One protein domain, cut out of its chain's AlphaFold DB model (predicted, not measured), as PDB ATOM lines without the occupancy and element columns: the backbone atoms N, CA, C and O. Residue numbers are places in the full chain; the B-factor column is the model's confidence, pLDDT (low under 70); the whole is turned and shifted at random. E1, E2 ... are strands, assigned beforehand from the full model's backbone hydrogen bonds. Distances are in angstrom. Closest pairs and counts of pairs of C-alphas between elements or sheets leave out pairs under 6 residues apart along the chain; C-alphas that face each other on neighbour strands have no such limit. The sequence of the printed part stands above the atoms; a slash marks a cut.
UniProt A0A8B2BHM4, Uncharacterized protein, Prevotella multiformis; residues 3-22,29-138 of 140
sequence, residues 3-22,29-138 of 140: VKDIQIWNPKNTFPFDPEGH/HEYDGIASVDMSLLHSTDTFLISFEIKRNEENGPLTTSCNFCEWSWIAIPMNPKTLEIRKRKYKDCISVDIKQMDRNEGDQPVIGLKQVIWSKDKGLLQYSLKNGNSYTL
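What this domain is: This is residues 3 to 22 and 29 to 138 of the 140 residues of an uncharacterized protein of Prevotella multiformis (UniProt A0A8B2BHM4). Two five-stranded sheets lie partly face to face as a loose sandwich, their strands crossed. The first, E1 to E5, is a broad wall in which E2 and E3 are the longest strands; the second is curled like part of a barrel, and E7 bends by 92 degrees, turning E6 and its own first part away from the first sheet. The 130 printed residues hold ten named strands, E1 to E10, and no named helix; both sheets are antiparallel, in chain order E1 - E2 - E3 - E4 - E5 and E6 - E7 - E8 - E9 - E10, and the class is all strand. The whole is compact, with a radius of gyration of the C-alphas of 15.0 A and spans of 46 by 36 by 26 A.

Where its parts are: E1, residues 3 to 9, begins with C-alpha 3 at (151.980, 117.239, 174.419). E2, residues 33 to 43, is 31.5 A long, and E3, residues 46 to 56, 33.0 A. E4 holds residues 64 to 69 and E5 residues 72 to 78, with C-alpha 78 at (148.914, 97.987, 189.200). E6 is residues 82 to 86, and E7, residues 89 to 98, is 20.7 A long and bends at residue 93. E8 is residues 114 to 120, E9 residues 124 to 130 and E10 residues 135 to 137, with C-alpha 137 at (165.927, 112.011, 179.796).

How they stand to each other: In the first sheet E1 and E5 are edge strands. N 7 of E1 and O 36 of E2 are 3.0 A apart, within hydrogen-bond range. E2 to E5 form a meander, each strand the antiparallel neighbour of the one before; within hydrogen-bond range are N 39 of E2 and O 50 of E3 at 2.8 A, N 53 of E3 and O 66 of E4 at 2.8 A, and N 67 of E4 and O 74 of E5 at 2.9 A. The tight link from E5 to E6 leads to the second sheet, also a meander. E7 pairs with E6 over residues 89 to 94, with N 91 and O 84 2.8 A apart, and with E8 over residues 94 to 98, with N 97 and O 117 3.0 A apart. N 118 and O 127 of E8 and E9 are 2.8 A apart, and N 136 and O 128 of E10 and E9 2.8 A. The sheets form a sandwich, two sheets face to face, their facing parts 11.1 A centre to centre and their strands at 58 degrees. The closest C-alphas of E5 and E8, those of Trp 72 and Leu 114, are 7.7 A apart.

The domain as a whole: The C-alphas farthest apart, those of His 29 and Asn 132, are 48.1 A apart. Residues 23 to 28 are not printed, and C-alphas 22 and 29 are 17.5 A apart across the cut. The link from E7 to E8 is long, with 15 residues. The mean pLDDT of the printed part is 81.0; residues 3 to 22, 29 to 33, 59 and 106 to 108 are under 70.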
ATOM      1  N   VAL A   3     153.233 117.773 173.864       63.34
ATOM      2  CA  VAL A   3     151.980 117.239 174.419       63.34
ATOM      3  C   VAL A   3     150.871 117.579 173.432       63.34
ATOM      4  O   VAL A   3     150.746 118.740 173.047       63.34
ATOM      5  N   LYS A   4     150.145 116.561 172.965       57.72
ATOM      6  CA  LYS A   4     149.075 116.729 171.980       57.72
ATOM      7  C   LYS A   4     147.742 116.971 172.658       57.72
ATOM      8  O   LYS A   4     147.033 117.886 172.256       57.72
ATOM      9  N   ASP A   5     147.440 116.163 173.665       56.31
ATOM     10  CA  ASP A   5     146.183 116.240 174.385       56.31
ATOM     11  C   ASP A   5     146.366 115.755 175.826       56.31
ATOM     12  O   ASP A   5     147.205 114.895 176.111       56.31
ATOM     13  N   ILE A   6     145.602 116.340 176.740       66.12
ATOM     14  CA  ILE A   6     145.493 115.887 178.125       66.12
ATOM     15  C   ILE A   6     144.003 115.769 178.393       66.12
ATOM     16  O   ILE A   6     143.306 116.783 178.455       66.12
ATOM     17  N   GLN A   7     143.531 114.543 178.586       58.00
ATOM     18  CA  GLN A   7     142.139 114.285 178.908       58.00
ATOM     19  C   GLN A   7     142.029 113.861 180.364       58.00
ATOM     20  O   GLN A   7     142.707 112.946 180.836       58.00
ATOM     21  N   ILE A   8     141.161 114.553 181.087       54.75
ATOM     22  CA  ILE A   8     140.846 114.237 182.471       54.75
ATOM     23  C   ILE A   8     139.349 114.002 182.522       54.75
ATOM     24  O   ILE A   8     138.555 114.933 182.382       54.75
ATOM     25  N   TRP A   9     138.974 112.752 182.743       55.47
ATOM     26  CA  TRP A   9     137.595 112.374 182.986       55.47
ATOM     27  C   TRP A   9     137.432 112.282 184.500       55.47
ATOM     28  O   TRP A   9     137.609 111.237 185.121       55.47
ATOM     29  N   ASN A  10     137.204 113.456 185.096       43.84
ATOM     30  CA  ASN A  10     136.996 113.648 186.525       43.84
ATOM     31  C   ASN A  10     135.856 114.670 186.725       43.84
ATOM     32  O   ASN A  10     135.951 115.783 186.200       43.84
ATOM     33  N   PRO A  11     134.789 114.353 187.482       44.88
ATOM     34  CA  PRO A  11     133.681 115.279 187.728       44.88
ATOM     35  C   PRO A  11     134.050 116.576 188.481       44.88
ATOM     36  O   PRO A  11     133.202 117.468 188.554       44.88
ATOM     37  N   LYS A  12     135.279 116.758 189.000       40.50
ATOM     38  CA  LYS A  12     135.781 118.080 189.427       40.50
ATOM     39  C   LYS A  12     137.203 118.348 188.933       40.50
ATOM     40  O   LYS A  12     138.108 117.536 189.060       40.50
ATOM     41  N   ASN A  13     137.367 119.539 188.369       42.94
ATOM     42  CA  ASN A  13     138.553 120.029 187.679       42.94
ATOM     43  C   ASN A  13     139.712 120.281 188.672       42.94
ATOM     44  O   ASN A  13     139.846 121.376 189.220       42.94
ATOM     45  N   THR A  14     140.540 119.267 188.922       40.56
ATOM     46  CA  THR A  14     141.824 119.371 189.639       40.56
ATOM     47  C   THR A  14     142.951 118.726 188.833       40.56
ATOM     48  O   THR A  14     142.722 117.934 187.922       40.56
ATOM     49  N   PHE A  15     144.182 119.151 189.138       47.03
ATOM     50  CA  PHE A  15     145.425 118.817 188.438       47.03
ATOM     51  C   PHE A  15     145.504 117.315 188.070       47.03
ATOM     52  O   PHE A  15     145.201 116.492 188.932       47.03
ATOM     53  N   PRO A  16     145.967 116.941 186.855       49.00
ATOM     54  CA  PRO A  16     145.821 115.597 186.250       49.00
ATOM     55  C   PRO A  16     146.363 114.404 187.057       49.00
ATOM     56  O   PRO A  16     146.203 113.257 186.658       49.00
ATOM     57  N   PHE A  17     147.032 114.660 188.179       50.75
ATOM     58  CA  PHE A  17     147.806 113.689 188.933       50.75
ATOM     59  C   PHE A  17     147.621 113.805 190.456       50.75
ATOM     60  O   PHE A  17     148.400 113.209 191.204       50.75
ATOM     61  N   ASP A  18     146.607 114.529 190.935       49.38
ATOM     62  CA  ASP A  18     146.305 114.676 192.365       49.38
ATOM     63  C   ASP A  18     145.017 113.912 192.765       49.38
ATOM     64  O   ASP A  18     143.926 114.326 192.379       49.38
ATOM     65  N   PRO A  19     145.118 112.777 193.489       50.00
ATOM     66  CA  PRO A  19     144.010 111.888 193.813       50.00
ATOM     67  C   PRO A  19     143.487 112.085 195.248       50.00
ATOM     68  O   PRO A  19     142.830 111.178 195.755       50.00
ATOM     69  N   GLU A  20     143.839 113.169 195.952       49.81
ATOM     70  CA  GLU A  20     143.513 113.342 197.383       49.81
ATOM     71  C   GLU A  20     142.407 114.380 197.677       49.81
ATOM     72  O   GLU A  20     141.953 114.481 198.815       49.81
ATOM     73  N   GLY A  21     141.910 115.130 196.687       45.84
ATOM     74  CA  GLY A  21     140.882 116.160 196.900       45.84
ATOM     75  C   GLY A  21     139.483 115.738 196.446       45.84
ATOM     76  O   GLY A  21     139.152 115.955 195.284       45.84
ATOM     77  N   HIS A  22     138.634 115.179 197.321       50.88
ATOM     78  CA  HIS A  22     137.351 114.591 196.891       50.88
ATOM     79  C   HIS A  22     136.095 115.052 197.658       50.88
ATOM     80  O   HIS A  22     136.059 115.072 198.883       50.88
ATOM     81  N   HIS A  29     126.036 103.593 188.869       41.66
ATOM     82  CA  HIS A  29     126.822 102.594 189.603       41.66
ATOM     83  C   HIS A  29     128.251 102.313 189.077       41.66
ATOM     84  O   HIS A  29     128.785 101.238 189.335       41.66
ATOM     85  N   GLU A  30     128.894 103.239 188.365       49.72
ATOM     86  CA  GLU A  30     130.220 103.034 187.770       49.72
ATOM     87  C   GLU A  30     131.129 104.225 188.104       49.72
ATOM     88  O   GLU A  30     130.981 105.329 187.583       49.72
ATOM     89  N   TYR A  31     132.062 104.011 189.032       52.22
ATOM     90  CA  TYR A  31     133.149 104.952 189.281       52.22
ATOM     91  C   TYR A  31     134.227 104.722 188.214       52.22
ATOM     92  O   TYR A  31     134.883 103.688 188.223       52.22
ATOM     93  N   ASP A  32     134.457 105.687 187.327       60.06
ATOM     94  CA  ASP A  32     135.575 105.654 186.377       60.06
ATOM     95  C   ASP A  32     136.393 106.946 186.497       60.06
ATOM     96  O   ASP A  32     136.090 107.971 185.888       60.06
ATOM     97  N   GLY A  33     137.450 106.905 187.313       69.94
ATOM     98  CA  GLY A  33     138.433 107.983 187.397       69.94
ATOM     99  C   GLY A  33     139.566 107.735 186.409       69.94
ATOM    100  O   GLY A  33     140.383 106.842 186.645       69.94
ATOM    101  N   ILE A  34     139.634 108.515 185.326       79.88
ATOM    102  CA  ILE A  34     140.642 108.346 184.267       79.88
ATOM    103  C   ILE A  34     141.391 109.660 184.037       79.88
ATOM    104  O   ILE A  34     140.788 110.709 183.803       79.88
ATOM    105  N   ALA A  35     142.719 109.589 184.058       82.12
ATOM    106  CA  ALA A  35     143.593 110.655 183.590       82.12
ATOM    107  C   ALA A  35     144.523 110.098 182.515       82.12
ATOM    108  O   ALA A  35     145.300 109.181 182.786       82.12
ATOM    109  N   SER A  36     144.461 110.662 181.311       83.69
ATOM    110  CA  SER A  36     145.297 110.258 180.188       83.69
ATOM    111  C   SER A  36     146.012 111.448 179.561       83.69
ATOM    112  O   SER A  36     145.579 112.602 179.619       83.69
ATOM    113  N   VAL A  37     147.171 111.167 178.982       83.38
ATOM    114  CA  VAL A  37     147.968 112.156 178.270       83.38
ATOM    115  C   VAL A  37     148.551 111.534 177.014       83.38
ATOM    116  O   VAL A  37     149.277 110.540 177.071       83.38
ATOM    117  N   ASP A  38     148.271 112.186 175.891       86.06
ATOM    118  CA  ASP A  38     148.774 111.825 174.576       86.06
ATOM    119  C   ASP A  38     149.857 112.811 174.153       86.06
ATOM    120  O   ASP A  38     149.731 114.038 174.253       86.06
ATOM    121  N   MET A  39     150.968 112.281 173.660       85.19
ATOM    122  CA  MET A  39     152.143 113.067 173.316       85.19
ATOM    123  C   MET A  39     152.744 112.606 171.999       85.19
ATOM    124  O   MET A  39     152.646 111.457 171.582       85.19
ATOM    125  N   SER A  40     153.429 113.533 171.341       87.75
ATOM    126  CA  SER A  40     154.328 113.246 170.234       87.75
ATOM    127  C   SER A  40     155.773 113.265 170.702       87.75
ATOM    128  O   SER A  40     156.305 114.290 171.159       87.75
ATOM    129  N   LEU A  41     156.416 112.111 170.574       87.56
ATOM    130  CA  LEU A  41     157.835 111.928 170.818       87.56
ATOM    131  C   LEU A  41     158.573 111.970 169.481       87.56
ATOM    132  O   LEU A  41     158.413 111.083 168.655       87.56
ATOM    133  N   LEU A  42     159.402 112.993 169.287       88.31
ATOM    134  CA  LEU A  42     160.361 113.023 168.189       88.31
ATOM    135  C   LEU A  42     161.603 112.232 168.613       88.31
ATOM    136  O   LEU A  42     162.245 112.592 169.607       88.31
ATOM    137  N   HIS A  43     161.930 111.174 167.880       86.88
ATOM    138  CA  HIS A  43     163.138 110.383 168.081       86.88
ATOM    139  C   HIS A  43     163.816 110.149 166.731       86.88
ATOM    140  O   HIS A  43     163.252 109.529 165.835       86.88
ATOM    141  N   SER A  44     165.044 110.651 166.593       85.00
ATOM    142  CA  SER A  44     165.750 110.713 165.308       85.00
ATOM    143  C   SER A  44     164.921 111.485 164.266       85.00
ATOM    144  O   SER A  44     164.630 112.660 164.492       85.00
ATOM    145  N   THR A  45     164.547 110.862 163.150       85.56
ATOM    146  CA  THR A  45     163.699 111.456 162.103       85.56
ATOM    147  C   THR A  45     162.216 111.139 162.273       85.56
ATOM    148  O   THR A  45     161.389 111.731 161.585       85.56
ATOM    149  N   ASP A  46     161.874 110.236 163.192       85.94
ATOM    150  CA  ASP A  46     160.533 109.679 163.317       85.94
ATOM    151  C   ASP A  46     159.761 110.339 164.460       85.94
ATOM    152  O   ASP A  46     160.316 110.742 165.489       85.94
ATOM    153  N   THR A  47     158.445 110.442 164.282       87.31
ATOM    154  CA  THR A  47     157.527 110.936 165.310       87.31
ATOM    155  C   THR A  47     156.617 109.811 165.769       87.31
ATOM    156  O   THR A  47     155.883 109.233 164.972       87.31
ATOM    157  N   PHE A  48     156.628 109.551 167.071       87.06
ATOM    158  CA  PHE A  48     155.839 108.513 167.715       87.06
ATOM    159  C   PHE A  48     154.678 109.138 168.470       87.06
ATOM    160  O   PHE A  48     154.862 110.114 169.205       87.06
ATOM    161  N   LEU A  49     153.492 108.560 168.307       87.75
ATOM    162  CA  LEU A  49     152.360 108.829 169.180       87.75
ATOM    163  C   LEU A  49     152.490 107.923 170.396       87.75
ATOM    164  O   LEU A  49     152.446 106.702 170.256       87.75
ATOM    165  N   ILE A  50     152.686 108.535 171.557       89.81
ATOM    166  CA  ILE A  50     152.781 107.837 172.834       89.81
ATOM    167  C   ILE A  50     151.664 108.318 173.751       89.81
ATOM    168  O   ILE A  50     151.315 109.499 173.723       89.81
ATOM    169  N   SER A  51     151.141 107.423 174.573       90.38
ATOM    170  CA  SER A  51     150.079 107.724 175.525       90.38
ATOM    171  C   SER A  51     150.383 107.105 176.875       90.38
ATOM    172  O   SER A  51     151.057 106.080 176.963       90.38
ATOM    173  N   PHE A  52     149.885 107.725 177.934       90.62
ATOM    174  CA  PHE A  52     149.913 107.153 179.272       90.62
ATOM    175  C   PHE A  52     148.618 107.479 179.988       90.62
ATOM    176  O   PHE A  52     148.112 108.595 179.890       90.62
ATOM    177  N   GLU A  53     148.119 106.503 180.724       91.00
ATOM    178  CA  GLU A  53     146.853 106.559 181.423       91.00
ATOM    179  C   GLU A  53     147.036 106.070 182.856       91.00
ATOM    180  O   GLU A  53     147.734 105.085 183.114       91.00
ATOM    181  N   ILE A  54     146.374 106.755 183.782       89.00
ATOM    182  CA  ILE A  54     146.105 106.275 185.129       89.00
ATOM    183  C   ILE A  54     144.597 106.096 185.250       89.00
ATOM    184  O   ILE A  54     143.843 107.039 185.001       89.00
ATOM    185  N   LYS A  55     144.174 104.906 185.674       87.94
ATOM    186  CA  LYS A  55     142.765 104.562 185.849       87.94
ATOM    187  C   LYS A  55     142.485 104.076 187.268       87.94
ATOM    188  O   LYS A  55     143.310 103.401 187.884       87.94
ATOM    189  N   ARG A  56     141.301 104.400 187.787       84.69
ATOM    190  CA  ARG A  56     140.694 103.769 188.963       84.69
ATOM    191  C   ARG A  56     139.245 103.398 188.626       84.69
ATOM    192  O   ARG A  56     138.460 104.284 188.317       84.69
ATOM    193  N   ASN A  57     138.931 102.103 188.700       76.75
ATOM    194  CA  ASN A  57     137.629 101.527 188.312       76.75
ATOM    195  C   ASN A  57     136.589 101.492 189.450       76.75
ATOM    196  O   ASN A  57     135.448 101.109 189.238       76.75
ATOM    197  N   GLU A  58     136.999 101.790 190.683       78.38
ATOM    198  CA  GLU A  58     136.139 101.768 191.870       78.38
ATOM    199  C   GLU A  58     136.600 102.869 192.824       78.38
ATOM    200  O   GLU A  58     137.798 103.124 192.910       78.38
ATOM    201  N   GLU A  59     135.701 103.501 193.579       69.81
ATOM    202  CA  GLU A  59     136.014 104.693 194.389       69.81
ATOM    203  C   GLU A  59     137.269 104.529 195.269       69.81
ATOM    204  O   GLU A  59     138.160 105.388 195.285       69.81
ATOM    205  N   ASN A  60     137.382 103.366 195.914       74.06
ATOM    206  CA  ASN A  60     138.486 102.986 196.798       74.06
ATOM    207  C   ASN A  60     139.387 101.885 196.209       74.06
ATOM    208  O   ASN A  60     140.190 101.284 196.924       74.06
ATOM    209  N   GLY A  61     139.257 101.612 194.910       79.00
ATOM    210  CA  GLY A  61     140.050 100.611 194.207       79.00
ATOM    211  C   GLY A  61     141.509 101.042 193.995       79.00
ATOM    212  O   GLY A  61     141.833 102.238 194.025       79.00
ATOM    213  N   PRO A  62     142.421 100.085 193.750       85.75
ATOM    214  CA  PRO A  62     143.801 100.404 193.414       85.75
ATOM    215  C   PRO A  62     143.878 101.160 192.080       85.75
ATOM    216  O   PRO A  62     143.104 100.913 191.155       85.75
ATOM    217  N   LEU A  63     144.848 102.068 191.972       87.25
ATOM    218  CA  LEU A  63     145.170 102.711 190.698       87.25
ATOM    219  C   LEU A  63     145.879 101.709 189.784       87.25
ATOM    220  O   LEU A  63     146.772 100.977 190.220       87.25
ATOM    221  N   THR A  64     145.528 101.724 188.507       91.75
ATOM    222  CA  THR A  64     146.237 101.012 187.445       91.75
ATOM    223  C   THR A  64     146.819 102.004 186.451       91.75
ATOM    224  O   THR A  64     146.433 103.173 186.404       91.75
ATOM    225  N   THR A  65     147.801 101.545 185.681       92.06
ATOM    226  CA  THR A  65     148.434 102.333 184.628       92.06
ATOM    227  C   THR A  65     148.434 101.571 183.317       92.06
ATOM    228  O   THR A  65     148.697 100.366 183.295       92.06
ATOM    229  N   SER A  66     148.205 102.303 182.236       92.50
ATOM    230  CA  SER A  66     148.330 101.816 180.865       92.50
ATOM    231  C   SER A  66     149.216 102.778 180.084       92.50
ATOM    232  O   SER A  66     149.307 103.962 180.410       92.50
ATOM    233  N   CYS A  67     149.909 102.288 179.067       92.00
ATOM    234  CA  CYS A  67     150.784 103.120 178.255       92.00
ATOM    235  C   CYS A  67     150.990 102.497 176.888       92.00
ATOM    236  O   CYS A  67     151.239 101.295 176.794       92.00
ATOM    237  N   ASN A  68     150.995 103.342 175.865       91.81
ATOM    238  CA  ASN A  68     151.520 103.011 174.552       91.81
ATOM    239  C   ASN A  68     152.807 103.804 174.346       91.81
ATOM    240  O   ASN A  68     152.811 105.035 174.395       91.81
ATOM    241  N   PHE A  69     153.911 103.103 174.110       91.06
ATOM    242  CA  PHE A  69     155.220 103.704 173.920       91.06
ATOM    243  C   PHE A  69     155.957 103.058 172.748       91.06
ATOM    244  O   PHE A  69     156.580 102.003 172.892       91.06
ATOM    245  N   CYS A  70     155.937 103.740 171.600       88.94
ATOM    246  CA  CYS A  70     156.530 103.249 170.356       88.94
ATOM    247  C   CYS A  70     156.003 101.837 170.039       88.94
ATOM    248  O   CYS A  70     154.794 101.621 169.977       88.94
ATOM    249  N   GLU A  71     156.898 100.863 169.888       89.50
ATOM    250  CA  GLU A  71     156.561  99.487 169.543       89.50
ATOM    251  C   GLU A  71     156.120  98.604 170.731       89.50
ATOM    252  O   GLU A  71     156.044  97.377 170.599       89.50
ATOM    253  N   TRP A  72     155.853  99.205 171.895       93.00
ATOM    254  CA  TRP A  72     155.468  98.510 173.124       93.00
ATOM    255  C   TRP A  72     154.259  99.146 173.793       93.00
ATOM    256  O   TRP A  72     154.048 100.355 173.717       93.00
ATOM    257  N   SER A  73     153.507  98.333 174.517       92.94
ATOM    258  CA  SER A  73     152.398  98.786 175.343       92.94
ATOM    259  C   SER A  73     152.273  97.957 176.609       92.94
ATOM    260  O   SER A  73     152.668  96.795 176.647       92.94
ATOM    261  N   TRP A  74     151.686  98.533 177.648       92.88
ATOM    262  CA  TRP A  74     151.144  97.764 178.762       92.88
ATOM    263  C   TRP A  74     149.754  98.270 179.106       92.88
ATOM    264  O   TRP A  74     149.447  99.448 178.918       92.88
ATOM    265  N   ILE A  75     148.920  97.374 179.622       91.44
ATOM    266  CA  ILE A  75     147.518  97.659 179.907       91.44
ATOM    267  C   ILE A  75     147.230  97.278 181.355       91.44
ATOM    268  O   ILE A  75     147.541  96.169 181.784       91.44
ATOM    269  N   ALA A  76     146.633  98.211 182.097       89.31
ATOM    270  CA  ALA A  76     146.081  97.997 183.432       89.31
ATOM    271  C   ALA A  76     147.043  97.358 184.460       89.31
ATOM    272  O   ALA A  76     146.617  96.611 185.342       89.31
ATOM    273  N   ILE A  77     148.340  97.685 184.409       90.38
ATOM    274  CA  ILE A  77     149.306  97.230 185.420       90.38
ATOM    275  C   ILE A  77     149.063  97.990 186.735       90.38
ATOM    276  O   ILE A  77     148.950  99.220 186.691       90.38
ATOM    277  N   PRO A  78     149.037  97.318 187.908       89.81
ATOM    278  CA  PRO A  78     148.914  97.987 189.200       89.81
ATOM    279  C   PRO A  78     149.956  99.090 189.391       89.81
ATOM    280  O   PRO A  78     151.158  98.891 189.185       89.81
ATOM    281  N   MET A  79     149.503 100.266 189.814       86.81
ATOM    282  CA  MET A  79     150.382 101.401 190.038       86.81
ATOM    283  C   MET A  79     151.193 101.182 191.321       86.81
ATOM    284  O   MET A  79     150.653 101.218 192.424       86.81
ATOM    285  N   ASN A  80     152.506 100.997 191.179       87.75
ATOM    286  CA  ASN A  80     153.443 100.915 192.301       87.75
ATOM    287  C   ASN A  80     154.478 102.052 192.212       87.75
ATOM    288  O   ASN A  80     155.586 101.851 191.697       87.75
ATOM    289  N   PRO A  81     154.097 103.279 192.617       88.62
ATOM    290  CA  PRO A  81     154.954 104.443 192.496       88.62
ATOM    291  C   PRO A  81     156.135 104.339 193.465       88.62
ATOM    292  O   PRO A  81     155.988 103.988 194.633       88.62
ATOM    293  N   LYS A  82     157.328 104.685 192.985       92.88
ATOM    294  CA  LYS A  82     158.561 104.658 193.780       92.88
ATOM    295  C   LYS A  82     159.372 105.927 193.596       92.88
ATOM    296  O   LYS A  82     159.257 106.622 192.592       92.88
ATOM    297  N   THR A  83     160.236 106.217 194.563       93.50
ATOM    298  CA  THR A  83     161.226 107.287 194.413       93.50
ATOM    299  C   THR A  83     162.413 106.770 193.608       93.50
ATOM    300  O   THR A  83     162.983 105.733 193.947       93.50
ATOM    301  N   LEU A  84     162.799 107.490 192.556       93.00
ATOM    302  CA  LEU A  84     163.937 107.157 191.699       93.00
ATOM    303  C   LEU A  84     164.954 108.291 191.670       93.00
ATOM    304  O   LEU A  84     164.600 109.469 191.675       93.00
ATOM    305  N   GLU A  85     166.234 107.933 191.597       92.56
ATOM    306  CA  GLU A  85     167.312 108.886 191.362       92.56
ATOM    307  C   GLU A  85     167.786 108.787 189.910       92.56
ATOM    308  O   GLU A  85     168.303 107.759 189.477       92.56
ATOM    309  N   ILE A  86     167.609 109.867 189.147       89.44
ATOM    310  CA  ILE A  86     168.024 109.960 187.744       89.44
ATOM    311  C   ILE A  86     168.947 111.167 187.616       89.44
ATOM    312  O   ILE A  86     168.560 112.291 187.936       89.44
ATOM    313  N   ARG A  87     170.179 110.945 187.138       88.12
ATOM    314  CA  ARG A  87     171.206 111.995 186.973       88.12
ATOM    315  C   ARG A  87     171.418 112.830 188.252       88.12
ATOM    316  O   ARG A  87     171.446 114.055 188.188       88.12
ATOM    317  N   LYS A  88     171.562 112.164 189.407       89.12
ATOM    318  CA  LYS A  88     171.750 112.778 190.742       89.12
ATOM    319  C   LYS A  88     170.574 113.633 191.239       89.12
ATOM    320  O   LYS A  88     170.725 114.411 192.178       89.12
ATOM    321  N   ARG A  89     169.396 113.519 190.617       89.69
ATOM    322  CA  ARG A  89     168.169 114.194 191.054       89.69
ATOM    323  C   ARG A  89     167.134 113.154 191.457       89.69
ATOM    324  O   ARG A  89     166.905 112.195 190.724       89.69
ATOM    325  N   LYS A  90     166.515 113.357 192.621       92.19
ATOM    326  CA  LYS A  90     165.446 112.495 193.131       92.19
ATOM    327  C   LYS A  90     164.101 112.926 192.555       92.19
ATOM    328  O   LYS A  90     163.770 114.110 192.579       92.19
ATOM    329  N   TYR A  91     163.341 111.950 192.086       90.75
ATOM    330  CA  TYR A  91     161.980 112.093 191.589       90.75
ATOM    331  C   TYR A  91     161.087 111.171 192.411       90.75
ATOM    332  O   TYR A  91     161.413 109.998 192.593       90.75
ATOM    333  N   LYS A  92     160.005 111.719 192.964       90.12
ATOM    334  CA  LYS A  92     158.997 110.950 193.700       90.12
ATOM    335  C   LYS A  92     157.949 110.413 192.728       90.12
ATOM    336  O   LYS A  92     157.919 110.826 191.573       90.12
ATOM    337  N   ASP A  93     157.133 109.480 193.202       89.12
ATOM    338  CA  ASP A  93     155.948 108.978 192.502       89.12
ATOM    339  C   ASP A  93     156.196 108.512 191.060       89.12
ATOM    340  O   ASP A  93     155.407 108.760 190.146       89.12
ATOM    341  N   CYS A  94     157.329 107.839 190.850       91.38
ATOM    342  CA  CYS A  94     157.731 107.357 189.543       91.38
ATOM    343  C   CYS A  94     157.206 105.948 189.270       91.38
ATOM    344  O   CYS A  94     157.366 105.040 190.089       91.38
ATOM    345  N   ILE A  95     156.683 105.748 188.067       92.56
ATOM    346  CA  ILE A  95     156.351 104.449 187.489       92.56
ATOM    347  C   ILE A  95     157.481 104.068 186.537       92.56
ATOM    348  O   ILE A  95     157.869 104.849 185.673       92.56
ATOM    349  N   SER A  96     158.043 102.876 186.702       93.69
ATOM    350  CA  SER A  96     159.162 102.398 185.889       93.69
ATOM    351  C   SER A  96     158.876 100.984 185.424       93.69
ATOM    352  O   SER A  96     158.780 100.074 186.247       93.69
ATOM    353  N   VAL A  97     158.755 100.828 184.107       94.00
ATOM    354  CA  VAL A  97     158.329  99.584 183.464       94.00
ATOM    355  C   VAL A  97     159.391  99.179 182.448       94.00
ATOM    356  O   VAL A  97     159.797  99.976 181.600       94.00
ATOM    357  N   ASP A  98     159.893  97.953 182.589       94.12
ATOM    358  CA  ASP A  98     160.809  97.309 181.640       94.12
ATOM    359  C   ASP A  98     159.992  96.582 180.570       94.12
ATOM    360  O   ASP A  98     158.908  96.085 180.872       94.12
ATOM    361  N   ILE A  99     160.515  96.472 179.348       93.25
ATOM    362  CA  ILE A  99     159.823  95.792 178.241       93.25
ATOM    363  C   ILE A  99     159.421  94.345 178.547       93.25
ATOM    364  O   ILE A  99     158.521  93.828 177.907       93.25
ATOM    365  N   LYS A 100     160.047  93.674 179.523       92.38
ATOM    366  CA  LYS A 100     159.625  92.335 179.972       92.38
ATOM    367  C   LYS A 100     158.220  92.310 180.584       92.38
ATOM    368  O   LYS A 100     157.671  91.233 180.773       92.38
ATOM    369  N   GLN A 101     157.695  93.475 180.951       91.19
ATOM    370  CA  GLN A 101     156.343  93.685 181.468       91.19
ATOM    371  C   GLN A 101     155.447  94.379 180.428       91.19
ATOM    372  O   GLN A 101     154.412  94.926 180.789       91.19
ATOM    373  N   MET A 102     155.877  94.433 179.166       92.94
ATOM    374  CA  MET A 102     155.147  95.070 178.076       92.94
ATOM    375  C   MET A 102     154.899  94.062 176.964       92.94
ATOM    376  O   MET A 102     155.730  93.194 176.692       92.94
ATOM    377  N   ASP A 103     153.793  94.260 176.269       92.38
ATOM    378  CA  ASP A 103     153.457  93.550 175.051       92.38
ATOM    379  C   ASP A 103     153.868  94.372 173.832       92.38
ATOM    380  O   ASP A 103     154.030  95.597 173.888       92.38
ATOM    381  N   ARG A 104     154.076  93.686 172.710       89.12
ATOM    382  CA  ARG A 104     154.334  94.351 171.436       89.12
ATOM    383  C   ARG A 104     153.067  95.064 170.993       89.12
ATOM    384  O   ARG A 104     152.019  94.439 170.881       89.12
ATOM    385  N   ASN A 105     153.194  96.347 170.678       81.31
ATOM    386  CA  ASN A 105     152.147  97.026 169.939       81.31
ATOM    387  C   ASN A 105     152.242  96.546 168.481       81.31
ATOM    388  O   ASN A 105     153.272  96.748 167.840       81.31
ATOM    389  N   GLU A 106     151.212  95.864 167.981       69.75
ATOM    390  CA  GLU A 106     151.165  95.340 166.604       69.75
ATOM    391  C   GLU A 106     150.899  96.432 165.550       69.75
ATOM    392  O   GLU A 106     150.719  96.130 164.374       69.75
ATOM    393  N   GLY A 107     150.869  97.706 165.951       69.62
ATOM    394  CA  GLY A 107     150.730  98.831 165.031       69.62
ATOM    395  C   GLY A 107     151.971  99.101 164.170       69.62
ATOM    396  O   GLY A 107     153.087  98.688 164.479       69.62
ATOM    397  N   ASP A 108     151.782  99.908 163.126       69.00
ATOM    398  CA  ASP A 108     152.800 100.247 162.117       69.00
ATOM    399  C   ASP A 108     153.872 101.261 162.585       69.00
ATOM    400  O   ASP A 108     154.519 101.921 161.769       69.00
ATOM    401  N   GLN A 109     154.070 101.450 163.897       72.62
ATOM    402  CA  GLN A 109     155.086 102.392 164.380       72.62
ATOM    403  C   GLN A 109     156.509 101.818 164.212       72.62
ATOM    404  O   GLN A 109     156.730 100.630 164.470       72.62
ATOM    405  N   PRO A 110     157.507 102.644 163.835       76.69
ATOM    406  CA  PRO A 110     158.896 102.201 163.747       76.69
ATOM    407  C   PRO A 110     159.423 101.605 165.064       76.69
ATOM    408  O   PRO A 110     159.038 102.003 166.162       76.69
ATOM    409  N   VAL A 111     160.354 100.656 164.964       87.38
ATOM    410  CA  VAL A 111     160.960 100.009 166.136       87.38
ATOM    411  C   VAL A 111     162.205 100.776 166.563       87.38
ATOM    412  O   VAL A 111     163.183 100.822 165.820       87.38
ATOM    413  N   ILE A 112     162.207 101.313 167.787       89.31
ATOM    414  CA  ILE A 112     163.372 102.038 168.329       89.31
ATOM    415  C   ILE A 112     164.258 101.176 169.237       89.31
ATOM    416  O   ILE A 112     165.329 101.605 169.670       89.31
ATOM    417  N   GLY A 113     163.832  99.947 169.541       91.19
ATOM    418  CA  GLY A 113     164.576  99.041 170.408       91.19
ATOM    419  C   GLY A 113     164.485  99.466 171.869       91.19
ATOM    420  O   GLY A 113     165.501  99.496 172.568       91.19
ATOM    421  N   LEU A 114     163.278  99.799 172.328       93.56
ATOM    422  CA  LEU A 114     163.008 100.197 173.707       93.56
ATOM    423  C   LEU A 114     163.453  99.116 174.706       93.56
ATOM    424  O   LEU A 114     163.406  97.917 174.420       93.56
ATOM    425  N   LYS A 115     163.894  99.548 175.889       95.12
ATOM    426  CA  LYS A 115     164.238  98.691 177.034       95.12
ATOM    427  C   LYS A 115     163.400  99.016 178.267       95.12
ATOM    428  O   LYS A 115     162.922  98.111 178.938       95.12
ATOM    429  N   GLN A 116     163.240 100.295 178.584       95.00
ATOM    430  CA  GLN A 116     162.520 100.724 179.780       95.00
ATOM    431  C   GLN A 116     161.972 102.132 179.596       95.00
ATOM    432  O   GLN A 116     162.631 102.977 178.985       95.00
ATOM    433  N   VAL A 117     160.819 102.393 180.206       94.25
ATOM    434  CA  VAL A 117     160.218 103.723 180.310       94.25
ATOM    435  C   VAL A 117     160.063 104.086 181.784       94.25
ATOM    436  O   VAL A 117     159.735 103.240 182.620       94.25
ATOM    437  N   ILE A 118     160.320 105.350 182.110       93.44
ATOM    438  CA  ILE A 118     160.105 105.935 183.429       93.44
ATOM    439  C   ILE A 118     159.207 107.155 183.287       93.44
ATOM    440  O   ILE A 118     159.561 108.140 182.632       93.44
ATOM    441  N   TRP A 119     158.072 107.093 183.964       91.06
ATOM    442  CA  TRP A 119     157.112 108.171 184.126       91.06
ATOM    443  C   TRP A 119     157.157 108.706 185.544       91.06
ATOM    444  O   TRP A 119     157.360 107.948 186.486       91.06
ATOM    445  N   SER A 120     156.935 110.005 185.698       86.50
ATOM    446  CA  SER A 120     156.587 110.601 186.979       86.50
ATOM    447  C   SER A 120     155.178 111.131 186.923       86.50
ATOM    448  O   SER A 120     154.801 111.794 185.956       86.50
ATOM    449  N   LYS A 121     154.443 110.922 188.006       80.62
ATOM    450  CA  LYS A 121     153.127 111.516 188.189       80.62
ATOM    451  C   LYS A 121     153.161 113.038 188.030       80.62
ATOM    452  O   LYS A 121     152.318 113.614 187.376       80.62
ATOM    453  N   ASP A 122     154.169 113.716 188.573       76.25
ATOM    454  CA  ASP A 122     154.199 115.184 188.576       76.25
ATOM    455  C   ASP A 122     154.770 115.807 187.285       76.25
ATOM    456  O   ASP A 122     154.583 117.001 187.032       76.25
ATOM    457  N   LYS A 123     155.547 115.043 186.501       79.25
ATOM    458  CA  LYS A 123     156.309 115.554 185.342       79.25
ATOM    459  C   LYS A 123     155.941 114.900 184.008       79.25
ATOM    460  O   LYS A 123     156.418 115.390 182.987       79.25
ATOM    461  N   GLY A 124     155.149 113.830 184.006       84.19
ATOM    462  CA  GLY A 124     154.937 112.980 182.838       84.19
ATOM    463  C   GLY A 124     156.160 112.108 182.537       84.19
ATOM    464  O   GLY A 124     156.894 111.708 183.445       84.19
ATOM    465  N   LEU A 125     156.404 111.818 181.257       89.38
ATOM    466  CA  LEU A 125     157.572 111.052 180.816       89.38
ATOM    467  C   LEU A 125     158.879 111.695 181.320       89.38
ATOM    468  O   LEU A 125     159.201 112.833 180.985       89.38
ATOM    469  N   LEU A 126     159.662 110.954 182.109       90.62
ATOM    470  CA  LEU A 126     160.959 111.412 182.618       90.62
ATOM    471  C   LEU A 126     162.115 110.902 181.767       90.62
ATOM    472  O   LEU A 126     163.029 111.656 181.423       90.62
ATOM    473  N   GLN A 127     162.109 109.605 181.468       93.38
ATOM    474  CA  GLN A 127     163.188 108.950 180.746       93.38
ATOM    475  C   GLN A 127     162.671 107.736 179.981       93.38
ATOM    476  O   GLN A 127     161.801 107.017 180.459       93.38
ATOM    477  N   TYR A 128     163.281 107.465 178.834       94.31
ATOM    478  CA  TYR A 128     163.245 106.147 178.213       94.31
ATOM    479  C   TYR A 128     164.669 105.691 177.887       94.31
ATOM    480  O   TYR A 128     165.554 106.509 177.617       94.31
ATOM    481  N   SER A 129     164.906 104.385 177.956       94.88
ATOM    482  CA  SER A 129     166.190 103.768 177.620       94.88
ATOM    483  C   SER A 129     166.024 102.725 176.528       94.88
ATOM    484  O   SER A 129     164.977 102.084 176.415       94.88
ATOM    485  N   LEU A 130     167.067 102.572 175.720       95.06
ATOM    486  CA  LEU A 130     167.122 101.660 174.589       95.06
ATOM    487  C   LEU A 130     168.008 100.452 174.910       95.06
ATOM    488  O   LEU A 130     168.902 100.506 175.758       95.06
ATOM    489  N   LYS A 131     167.800  99.356 174.180       94.31
ATOM    490  CA  LYS A 131     168.591  98.120 174.298       94.31
ATOM    491  C   LYS A 131     170.077  98.329 173.997       94.31
ATOM    492  O   LYS A 131     170.903  97.617 174.555       94.31
ATOM    493  N   ASN A 132     170.419  99.327 173.179       92.25
ATOM    494  CA  ASN A 132     171.805  99.693 172.868       92.25
ATOM    495  C   ASN A 132     172.526 100.456 174.003       92.25
ATOM    496  O   ASN A 132     173.679 100.836 173.837       92.25
ATOM    497  N   GLY A 133     171.865 100.691 175.143       92.44
ATOM    498  CA  GLY A 133     172.434 101.370 176.310       92.44
ATOM    499  C   GLY A 133     172.170 102.876 176.363       92.44
ATOM    500  O   GLY A 133     172.332 103.482 177.425       92.44
ATOM    501  N   ASN A 134     171.694 103.488 175.275       93.25
ATOM    502  CA  ASN A 134     171.360 104.909 175.266       93.25
ATOM    503  C   ASN A 134     170.135 105.191 176.139       93.25
ATOM    504  O   ASN A 134     169.157 104.444 176.138       93.25
ATOM    505  N   SER A 135     170.177 106.299 176.877       93.00
ATOM    506  CA  SER A 135     169.071 106.752 177.721       93.00
ATOM    507  C   SER A 135     168.775 108.224 177.477       93.00
ATOM    508  O   SER A 135     169.651 109.086 177.595       93.00
ATOM    509  N   TYR A 136     167.514 108.517 177.194       91.25
ATOM    510  CA  TYR A 136     167.026 109.847 176.872       91.25
ATOM    511  C   TYR A 136     166.170 110.331 178.028       91.25
ATOM    512  O   TYR A 136     165.073 109.836 178.264       91.25
ATOM    513  N   THR A 137     166.694 111.294 178.776       88.50
ATOM    514  CA  THR A 137     165.927 112.011 179.796       88.50
ATOM    515  C   THR A 137     165.381 113.271 179.157       88.50
ATOM    516  O   THR A 137     166.155 114.030 178.561       88.50
ATOM    517  N   LEU A 138     164.084 113.518 179.299       72.31
ATOM    518  CA  LEU A 138     163.507 114.776 178.853       72.31
ATOM    519  C   LEU A 138     164.057 115.896 179.740       72.31
ATOM    520  O   LEU A 138     163.870 115.904 180.957       72.31
TER     521      LEU A 138